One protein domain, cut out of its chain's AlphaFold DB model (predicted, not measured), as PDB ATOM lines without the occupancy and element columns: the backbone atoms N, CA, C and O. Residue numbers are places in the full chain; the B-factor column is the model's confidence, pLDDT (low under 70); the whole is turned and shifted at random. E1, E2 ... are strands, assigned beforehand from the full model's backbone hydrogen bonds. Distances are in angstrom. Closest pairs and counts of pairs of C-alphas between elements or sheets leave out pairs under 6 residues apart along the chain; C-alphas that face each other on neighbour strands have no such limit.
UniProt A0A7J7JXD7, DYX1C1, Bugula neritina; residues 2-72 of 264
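This is residues 2 to 72 of the 264 residues of the protein "DYX1C1" of Bugula neritina (UniProt A0A7J7JXD7). One twisted sheet is made of two hairpins side by side, E1 with E2 and E3 with E4; the long link 23 to 39 and the tail 61 to 72 run over one face, and the other face is bare. The printed part has 71 residues, four named strands in the order E1 E2 E3 E4 and no named helix. The sheet's order is E1 E2 E4 E3, antiparallel; the class is all strand, with 30 residues in strands, under half. It is compact, with a radius of gyration of the C-alphas of 12.3 A and spans of 37 by 26 by 19 A.

Edge strand E1, residues 9 to 12, forms a hairpin with E2, residues 16 to 22; N 11 and O 18 are 2.8 A apart, within hydrogen-bond range. E4, residues 53 to 60, is antiparallel to E2 at 162 degrees, with N 19 and O 56 at 2.9 A. Edge strand E3, residues 40 to 50, forms a hairpin with E4, with N 48 and O 55 at 2.8 A. E1 and E3 are apart.

E1 spans 10.4 A from C-alpha 9 at (193.127, 148.298, 189.567), and E2 19.7 A. E3 spans 22.5 A and bends by 87 degrees at residue 43. E4 spans 21.7 A, ending at C-alpha 60 (197.667, 153.938, 205.555).

The C-alphas of Lys 26 and Glu 63, the two farthest apart, are 36.9 A apart. The printed part has no cut. E2 to E3 is a long link. The pLDDT is under 70 at residues 2 to 6 and residue 27.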
ATOM      1  N   PRO A   2     195.655 128.887 195.451       45.69
ATOM      2  CA  PRO A   2     195.150 130.239 195.279       45.69
ATOM      3  C   PRO A   2     194.817 130.503 193.805       45.69
ATOM      4  O   PRO A   2     195.671 130.402 192.923       45.69
ATOM      5  N   LEU A   3     193.552 130.838 193.547       47.91
ATOM      6  CA  LEU A   3     193.154 131.585 192.359       47.91
ATOM      7  C   LEU A   3     193.315 133.063 192.713       47.91
ATOM      8  O   LEU A   3     192.456 133.658 193.352       47.91
ATOM      9  N   ILE A   4     194.464 133.617 192.341       59.00
ATOM     10  CA  ILE A   4     194.796 135.033 192.494       59.00
ATOM     11  C   ILE A   4     194.142 135.743 191.312       59.00
ATOM     12  O   ILE A   4     194.601 135.580 190.178       59.00
ATOM     13  N   VAL A   5     193.065 136.496 191.538       59.53
ATOM     14  CA  VAL A   5     192.583 137.444 190.525       59.53
ATOM     15  C   VAL A   5     193.691 138.482 190.339       59.53
ATOM     16  O   VAL A   5     193.918 139.325 191.199       59.53
ATOM     17  N   LYS A   6     194.447 138.359 189.243       65.62
ATOM     18  CA  LYS A   6     195.548 139.276 188.899       65.62
ATOM     19  C   LYS A   6     195.056 140.568 188.248       65.62
ATOM     20  O   LYS A   6     195.805 141.535 188.185       65.62
ATOM     21  N   ASP A   7     193.808 140.573 187.793       75.06
ATOM     22  CA  ASP A   7     193.164 141.730 187.189       75.06
ATOM     23  C   ASP A   7     192.569 142.595 188.304       75.06
ATOM     24  O   ASP A   7     191.404 142.437 188.660       75.06
ATOM     25  N   TYR A   8     193.372 143.480 188.888       85.88
ATOM     26  CA  TYR A   8     192.912 144.502 189.828       85.88
ATOM     27  C   TYR A   8     193.425 145.871 189.384       85.88
ATOM     28  O   TYR A   8     194.501 145.986 188.796       85.88
ATOM     29  N   SER A   9     192.660 146.916 189.676       86.69
ATOM     30  CA  SER A   9     193.127 148.298 189.567       86.69
ATOM     31  C   SER A   9     193.263 148.872 190.966       86.69
ATOM     32  O   SER A   9     192.436 148.602 191.835       86.69
ATOM     33  N   TRP A  10     194.312 149.646 191.207       91.12
ATOM     34  CA  TRP A  10     194.507 150.312 192.484       91.12
ATOM     35  C   TRP A  10     194.810 151.784 192.254       91.12
ATOM     36  O   TRP A  10     195.409 152.162 191.249       91.12
ATOM     37  N   GLU A  11     194.363 152.594 193.195       90.19
ATOM     38  CA  GLU A  11     194.589 154.026 193.242       90.19
ATOM     39  C   GLU A  11     195.168 154.350 194.610       90.19
ATOM     40  O   GLU A  11     194.802 153.736 195.617       90.19
ATOM     41  N   GLU A  12     196.068 155.323 194.673       91.56
ATOM     42  CA  GLU A  12     196.591 155.779 195.948       91.56
ATOM     43  C   GLU A  12     196.493 157.277 196.133       91.56
ATOM     44  O   GLU A  12     196.642 158.090 195.225       91.56
ATOM     45  N   THR A  13     196.288 157.614 197.392       88.38
ATOM     46  CA  THR A  13     196.445 158.942 197.951       88.38
ATOM     47  C   THR A  13     197.479 158.855 199.078       88.38
ATOM     48  O   THR A  13     197.845 157.751 199.501       88.38
ATOM     49  N   PRO A  14     197.980 159.985 199.600       88.00
ATOM     50  CA  PRO A  14     198.943 159.971 200.704       88.00
ATOM     51  C   PRO A  14     198.433 159.272 201.972       88.00
ATOM     52  O   PRO A  14     199.239 158.797 202.764       88.00
ATOM     53  N   THR A  15     197.114 159.178 202.155       88.44
ATOM     54  CA  THR A  15     196.471 158.645 203.366       88.44
ATOM     55  C   THR A  15     195.697 157.349 203.133       88.44
ATOM     56  O   THR A  15     195.512 156.569 204.065       88.44
ATOM     57  N   ILE A  16     195.225 157.100 201.909       90.56
ATOM     58  CA  ILE A  16     194.339 155.976 201.581       90.56
ATOM     59  C   ILE A  16     194.820 155.278 200.310       90.56
ATOM     60  O   ILE A  16     195.185 155.934 199.333       90.56
ATOM     61  N   THR A  17     194.742 153.951 200.297       91.12
ATOM     62  CA  THR A  17     194.910 153.116 199.105       91.12
ATOM     63  C   THR A  17     193.578 152.456 198.758       91.12
ATOM     64  O   THR A  17     193.004 151.730 199.571       91.12
ATOM     65  N   GLY A  18     193.069 152.721 197.557       90.44
ATOM     66  CA  GLY A  18     191.866 152.107 197.011       90.44
ATOM     67  C   GLY A  18     192.220 150.932 196.104       90.44
ATOM     68  O   GLY A  18     193.023 151.094 195.192       90.44
ATOM     69  N   ILE A  19     191.626 149.759 196.312       91.19
ATOM     70  CA  ILE A  19     191.805 148.588 195.438       91.19
ATOM     71  C   ILE A  19     190.442 148.185 194.889       91.19
ATOM     72  O   ILE A  19     189.502 147.968 195.647       91.19
ATOM     73  N   SER A  20     190.345 148.071 193.571       89.12
ATOM     74  CA  SER A  20     189.140 147.688 192.842       89.12
ATOM     75  C   SER A  20     189.344 146.328 192.178       89.12
ATOM     76  O   SER A  20     190.217 146.165 191.323       89.12
ATOM     77  N   ILE A  21     188.537 145.343 192.578       89.75
ATOM     78  CA  ILE A  21     188.646 143.948 192.136       89.75
ATOM     79  C   ILE A  21     187.337 143.536 191.444       89.75
ATOM     80  O   ILE A  21     186.296 143.461 192.104       89.75
ATOM     81  N   PRO A  22     187.347 143.268 190.128       87.00
ATOM     82  CA  PRO A  22     186.171 142.808 189.401       87.00
ATOM     83  C   PRO A  22     185.841 141.354 189.757       87.00
ATOM     84  O   PRO A  22     186.667 140.451 189.620       87.00
ATOM     85  N   LEU A  23     184.598 141.109 190.163       83.00
ATOM     86  CA  LEU A  23     184.074 139.780 190.452       83.00
ATOM     87  C   LEU A  23     183.506 139.163 189.169       83.00
ATOM     88  O   LEU A  23     182.480 139.603 188.652       83.00
ATOM     89  N   LYS A  24     184.157 138.120 188.644       74.88
ATOM     90  CA  LYS A  24     183.678 137.367 187.473       74.88
ATOM     91  C   LYS A  24     183.484 135.887 187.822       74.88
ATOM     92  O   LYS A  24     184.442 135.199 188.155       74.88
ATOM     93  N   GLY A  25     182.260 135.376 187.664       73.75
ATOM     94  CA  GLY A  25     181.956 133.937 187.721       73.75
ATOM     95  C   GLY A  25     181.799 133.341 189.131       73.75
ATOM     96  O   GLY A  25     181.423 134.034 190.070       73.75
ATOM     97  N   LYS A  26     182.030 132.023 189.268       71.25
ATOM     98  CA  LYS A  26     181.986 131.308 190.559       71.25
ATOM     99  C   LYS A  26     183.241 131.634 191.369       71.25
ATOM    100  O   LYS A  26     184.341 131.270 190.958       71.25
ATOM    101  N   LEU A  27     183.060 132.293 192.509       67.00
ATOM    102  CA  LEU A  27     184.155 132.787 193.339       67.00
ATOM    103  C   LEU A  27     184.585 131.732 194.378       67.00
ATOM    104  O   LEU A  27     183.723 131.112 195.006       67.00
ATOM    105  N   PRO A  28     185.896 131.514 194.565       72.75
ATOM    106  CA  PRO A  28     186.429 130.730 195.678       72.75
ATOM    107  C   PRO A  28     186.258 131.471 197.022       72.75
ATOM    108  O   PRO A  28     185.958 132.664 197.026       72.75
ATOM    109  N   PRO A  29     186.465 130.796 198.174       75.69
ATOM    110  CA  PRO A  29     186.314 131.408 199.503       75.69
ATOM    111  C   PRO A  29     187.216 132.632 199.736       75.69
ATOM    112  O   PRO A  29     186.850 133.515 200.503       75.69
ATOM    113  N   TYR A  30     188.360 132.709 199.051       77.12
ATOM    114  CA  TYR A  30     189.256 133.866 199.064       77.12
ATOM    115  C   TYR A  30     189.384 134.432 197.655       77.12
ATOM    116  O   TYR A  30     189.682 133.691 196.721       77.12
ATOM    117  N   ILE A  31     189.155 135.737 197.515       78.19
ATOM    118  CA  ILE A  31     188.989 136.408 196.217       78.19
ATOM    119  C   ILE A  31     190.214 137.224 195.798       78.19
ATOM    120  O   ILE A  31     190.487 137.373 194.610       78.19
ATOM    121  N   PHE A  32     190.939 137.762 196.775       81.94
ATOM    122  CA  PHE A  32     192.096 138.619 196.573       81.94
ATOM    123  C   PHE A  32     193.066 138.453 197.741       81.94
ATOM    124  O   PHE A  32     192.643 138.331 198.889       81.94
ATOM    125  N   GLU A  33     194.356 138.444 197.432       81.44
ATOM    126  CA  GLU A  33     195.441 138.299 198.394       81.44
ATOM    127  C   GLU A  33     196.597 139.185 197.925       81.44
ATOM    128  O   GLU A  33     197.037 139.074 196.777       81.44
ATOM    129  N   ALA A  34     197.067 140.080 198.792       82.06
ATOM    130  CA  ALA A  34     198.193 140.961 198.510       82.06
ATOM    131  C   ALA A  34     198.962 141.272 199.798       82.06
ATOM    132  O   ALA A  34     198.359 141.574 200.830       82.06
ATOM    133  N   LEU A  35     200.296 141.236 199.726       84.06
ATOM    134  CA  LEU A  35     201.157 141.770 200.778       84.06
ATOM    135  C   LEU A  35     201.406 143.244 200.492       84.06
ATOM    136  O   LEU A  35     202.223 143.573 199.633       84.06
ATOM    137  N   LEU A  36     200.693 144.109 201.205       87.88
ATOM    138  CA  LEU A  36     200.795 145.554 201.039       87.88
ATOM    139  C   LEU A  36     202.220 146.056 201.308       87.88
ATOM    140  O   LEU A  36     202.981 145.437 202.054       87.88
ATOM    141  N   TYR A  37     202.574 147.174 200.674       86.25
ATOM    142  CA  TYR A  37     203.890 147.796 200.818       86.25
ATOM    143  C   TYR A  37     204.205 148.189 202.268       86.25
ATOM    144  O   TYR A  37     205.310 147.924 202.741       86.25
ATOM    145  N   ASP A  38     203.230 148.771 202.972       84.94
ATOM    146  CA  ASP A  38     203.356 149.191 204.369       84.94
ATOM    147  C   ASP A  38     202.085 148.852 205.171       84.94
ATOM    148  O   ASP A  38     201.072 148.401 204.624       84.94
ATOM    149  N   LEU A  39     202.157 149.051 206.487       85.44
ATOM    150  CA  LEU A  39     201.091 148.791 207.441       85.44
ATOM    151  C   LEU A  39     199.859 149.669 207.176       85.44
ATOM    152  O   LEU A  39     199.934 150.865 206.878       85.44
ATOM    153  N   VAL A  40     198.699 149.047 207.344       88.69
ATOM    154  CA  VAL A  40     197.378 149.653 207.173       88.69
ATOM    155  C   VAL A  40     196.614 149.522 208.478       88.69
ATOM    156  O   VAL A  40     196.744 148.528 209.191       88.69
ATOM    157  N   ASN A  41     195.807 150.531 208.783       86.75
ATOM    158  CA  ASN A  41     194.904 150.492 209.916       86.75
ATOM    159  C   ASN A  41     193.679 149.624 209.586       86.75
ATOM    160  O   ASN A  41     192.850 149.989 208.751       86.75
ATOM    161  N   GLU A  42     193.583 148.467 210.232       84.06
ATOM    162  CA  GLU A  42     192.501 147.494 210.045       84.06
ATOM    163  C   GLU A  42     191.146 148.020 210.535       84.06
ATOM    164  O   GLU A  42     190.135 147.783 209.882       84.06
ATOM    165  N   ASP A  43     191.129 148.810 211.612       86.12
ATOM    166  CA  ASP A  43     189.894 149.263 212.264       86.12
ATOM    167  C   ASP A  43     189.144 150.329 211.449       86.12
ATOM    168  O   ASP A  43     187.924 150.468 211.552       86.12
ATOM    169  N   THR A  44     189.866 151.113 210.645       88.62
ATOM    170  CA  THR A  44     189.298 152.195 209.822       88.62
ATOM    171  C   THR A  44     189.125 151.811 208.358       88.62
ATOM    172  O   THR A  44     188.443 152.520 207.616       88.62
ATOM    173  N   SER A  45     189.743 150.713 207.927       91.00
ATOM    174  CA  SER A  45     189.665 150.240 206.548       91.00
ATOM    175  C   SER A  45     188.320 149.578 206.273       91.00
ATOM    176  O   SER A  45     187.782 148.843 207.095       91.00
ATOM    177  N   VAL A  46     187.758 149.830 205.092       91.06
ATOM    178  CA  VAL A  46     186.405 149.376 204.742       91.06
ATOM    179  C   VAL A  46     186.424 148.660 203.401       91.06
ATOM    180  O   VAL A  46     186.978 149.158 202.425       91.06
ATOM    181  N   ALA A  47     185.757 147.510 203.333       90.62
ATOM    182  CA  ALA A  47     185.468 146.810 202.089       90.62
ATOM    183  C   ALA A  47     184.012 147.062 201.676       90.62
ATOM    184  O   ALA A  47     183.089 146.890 202.474       90.62
ATOM    185  N   ARG A  48     183.795 147.465 200.424       91.19
ATOM    186  CA  ARG A  48     182.467 147.651 199.826       91.19
ATOM    187  C   ARG A  48     182.339 146.784 198.587       91.19
ATOM    188  O   ARG A  48     183.300 146.608 197.850       91.19
ATOM    189  N   ILE A  49     181.147 146.260 198.347       89.62
ATOM    190  CA  ILE A  49     180.832 145.475 197.154       89.62
ATOM    191  C   ILE A  49     179.740 146.233 196.411       89.62
ATOM    192  O   ILE A  49     178.664 146.433 196.969       89.62
ATOM    193  N   ASP A  50     180.017 146.667 195.183       86.88
ATOM    194  CA  ASP A  50     179.053 147.379 194.344       86.88
ATOM    195  C   ASP A  50     179.096 146.867 192.902       86.88
ATOM    196  O   ASP A  50     180.169 146.713 192.334       86.88
ATOM    197  N   ASN A  51     177.930 146.581 192.311       82.19
ATOM    198  CA  ASN A  51     177.770 146.197 190.899       82.19
ATOM    199  C   ASN A  51     178.759 145.128 190.370       82.19
ATOM    200  O   ASN A  51     179.157 145.154 189.206       82.19
ATOM    201  N   GLY A  52     179.162 144.167 191.210       82.19
ATOM    202  CA  GLY A  52     180.142 143.135 190.840       82.19
ATOM    203  C   GLY A  52     181.608 143.585 190.916       82.19
ATOM    204  O   GLY A  52     182.477 142.914 190.367       82.19
ATOM    205  N   LEU A  53     181.899 144.686 191.606       85.94
ATOM    206  CA  LEU A  53     183.232 145.198 191.912       85.94
ATOM    207  C   LEU A  53     183.415 145.264 193.435       85.94
ATOM    208  O   LEU A  53     182.593 145.844 194.146       85.94
ATOM    209  N   VAL A  54     184.495 144.678 193.952       88.94
ATOM    210  CA  VAL A  54     184.915 144.882 195.346       88.94
ATOM    211  C   VAL A  54     185.823 146.100 195.390       88.94
ATOM    212  O   VAL A  54     186.867 146.109 194.745       88.94
ATOM    213  N   MET A  55     185.432 147.108 196.160       89.50
ATOM    214  CA  MET A  55     186.228 148.289 196.465       89.50
ATOM    215  C   MET A  55     186.751 148.180 197.896       89.50
ATOM    216  O   MET A  55     185.986 148.269 198.857       89.50
ATOM    217  N   LEU A  56     188.055 147.985 198.043       90.69
ATOM    218  CA  LEU A  56     188.752 148.026 199.323       90.69
ATOM    219  C   LEU A  56     189.297 149.438 199.525       90.69
ATOM    220  O   LEU A  56     190.085 149.917 198.716       90.69
ATOM    221  N   THR A  57     188.882 150.105 200.594       92.56
ATOM    222  CA  THR A  57     189.401 151.407 201.017       92.56
ATOM    223  C   THR A  57     190.286 151.187 202.234       92.56
ATOM    224  O   THR A  57     189.786 150.965 203.336       92.56
ATOM    225  N   LEU A  58     191.599 151.204 202.020       92.19
ATOM    226  CA  LEU A  58     192.601 150.888 203.031       92.19
ATOM    227  C   LEU A  58     193.262 152.168 203.546       92.19
ATOM    228  O   LEU A  58     193.827 152.925 202.761       92.19
ATOM    229  N   HIS A  59     193.215 152.412 204.852       90.88
ATOM    230  CA  HIS A  59     193.833 153.589 205.470       90.88
ATOM    231  C   HIS A  59     195.291 153.315 205.857       90.88
ATOM    232  O   HIS A  59     195.567 152.458 206.696       90.88
ATOM    233  N   LYS A  60     196.230 154.064 205.273       91.44
ATOM    234  CA  LYS A  60     197.667 153.938 205.555       91.44
ATOM    235  C   LYS A  60     197.955 154.337 207.006       91.44
ATOM    236  O   LYS A  60     197.381 155.305 207.504       91.44
ATOM    237  N   GLN A  61     198.836 153.604 207.688       88.62
ATOM    238  CA  GLN A  61     199.282 153.977 209.038       88.62
ATOM    239  C   GLN A  61     200.334 155.097 208.996       88.62
ATOM    240  O   GLN A  61     200.371 155.962 209.869       88.62
ATOM    241  N   THR A  62     201.169 155.081 207.963       86.50
ATOM    242  CA  THR A  62     202.196 156.075 207.645       86.50
ATOM    243  C   THR A  62     201.752 156.870 206.416       86.50
ATOM    244  O   THR A  62     201.423 156.305 205.371       86.50
ATOM    245  N   GLU A  63     201.709 158.197 206.530       85.75
ATOM    246  CA  GLU A  63     201.355 159.054 205.397       85.75
ATOM    247  C   GLU A  63     202.484 159.045 204.359       85.75
ATOM    248  O   GLU A  63     203.637 159.350 204.668       85.75
ATOM    249  N   GLY A  64     202.159 158.693 203.116       85.62
ATOM    250  CA  GLY A  64     203.149 158.590 202.048       85.62
ATOM    251  C   GLY A  64     202.604 157.943 200.782       85.62
ATOM    252  O   GLY A  64     201.666 157.145 200.815       85.62
ATOM    253  N   LEU A  65     203.195 158.288 199.639       84.12
ATOM    254  CA  LEU A  65     202.959 157.579 198.380       84.12
ATOM    255  C   LEU A  65     203.796 156.300 198.387       84.12
ATOM    256  O   LEU A  65     205.001 156.355 198.628       84.12
ATOM    257  N   TRP A  66     203.155 155.155 198.163       87.88
ATOM    258  CA  TRP A  66     203.836 153.865 198.160       87.88
ATOM    259  C   TRP A  66     204.546 153.621 196.829       87.88
ATOM    260  O   TRP A  66     205.561 152.929 196.800       87.88
ATOM    261  N   GLY A  67     204.027 154.164 195.718       83.50
ATOM    262  CA  GLY A  67     204.564 153.958 194.364       83.50
ATOM    263  C   GLY A  67     204.358 152.539 193.814       83.50
ATOM    264  O   GLY A  67     204.354 152.338 192.603       83.50
ATOM    265  N   GLN A  68     204.128 151.563 194.692       84.75
ATOM    266  CA  GLN A  68     203.767 150.184 194.393       84.75
ATOM    267  C   GLN A  68     202.800 149.663 195.462       84.75
ATOM    268  O   GLN A  68     202.940 149.975 196.642       84.75
ATOM    269  N   LEU A  69     201.818 148.853 195.062       82.81
ATOM    270  CA  LEU A  69     200.838 148.306 196.003       82.81
ATOM    271  C   LEU A  69     201.444 147.221 196.899       82.81
ATOM    272  O   LEU A  69     201.133 147.155 198.087       82.81
ATOM    273  N   CYS A  70     202.277 146.360 196.313       83.00
ATOM    274  CA  CYS A  70     202.821 145.185 196.980       83.00
ATOM    275  C   CYS A  70     204.279 145.392 197.397       83.00
ATOM    276  O   CYS A  70     205.054 146.028 196.683       83.00
ATOM    277  N   SER A  71     204.660 144.820 198.539       80.12
ATOM    278  CA  SER A  71     206.051 144.806 198.998       80.12
ATOM    279  C   SER A  71     206.923 143.903 198.104       80.12
ATOM    280  O   SER A  71     206.472 142.817 197.731       80.12
ATOM    281  N   PRO A  72     208.191 144.268 197.816       76.06
ATOM    282  CA  PRO A  72     209.114 143.437 197.030       76.06
ATOM    283  C   PRO A  72     209.404 142.076 197.686       76.06
ATOM    284  O   PRO A  72     209.809 141.131 197.017       76.06
TER     285      PRO A  72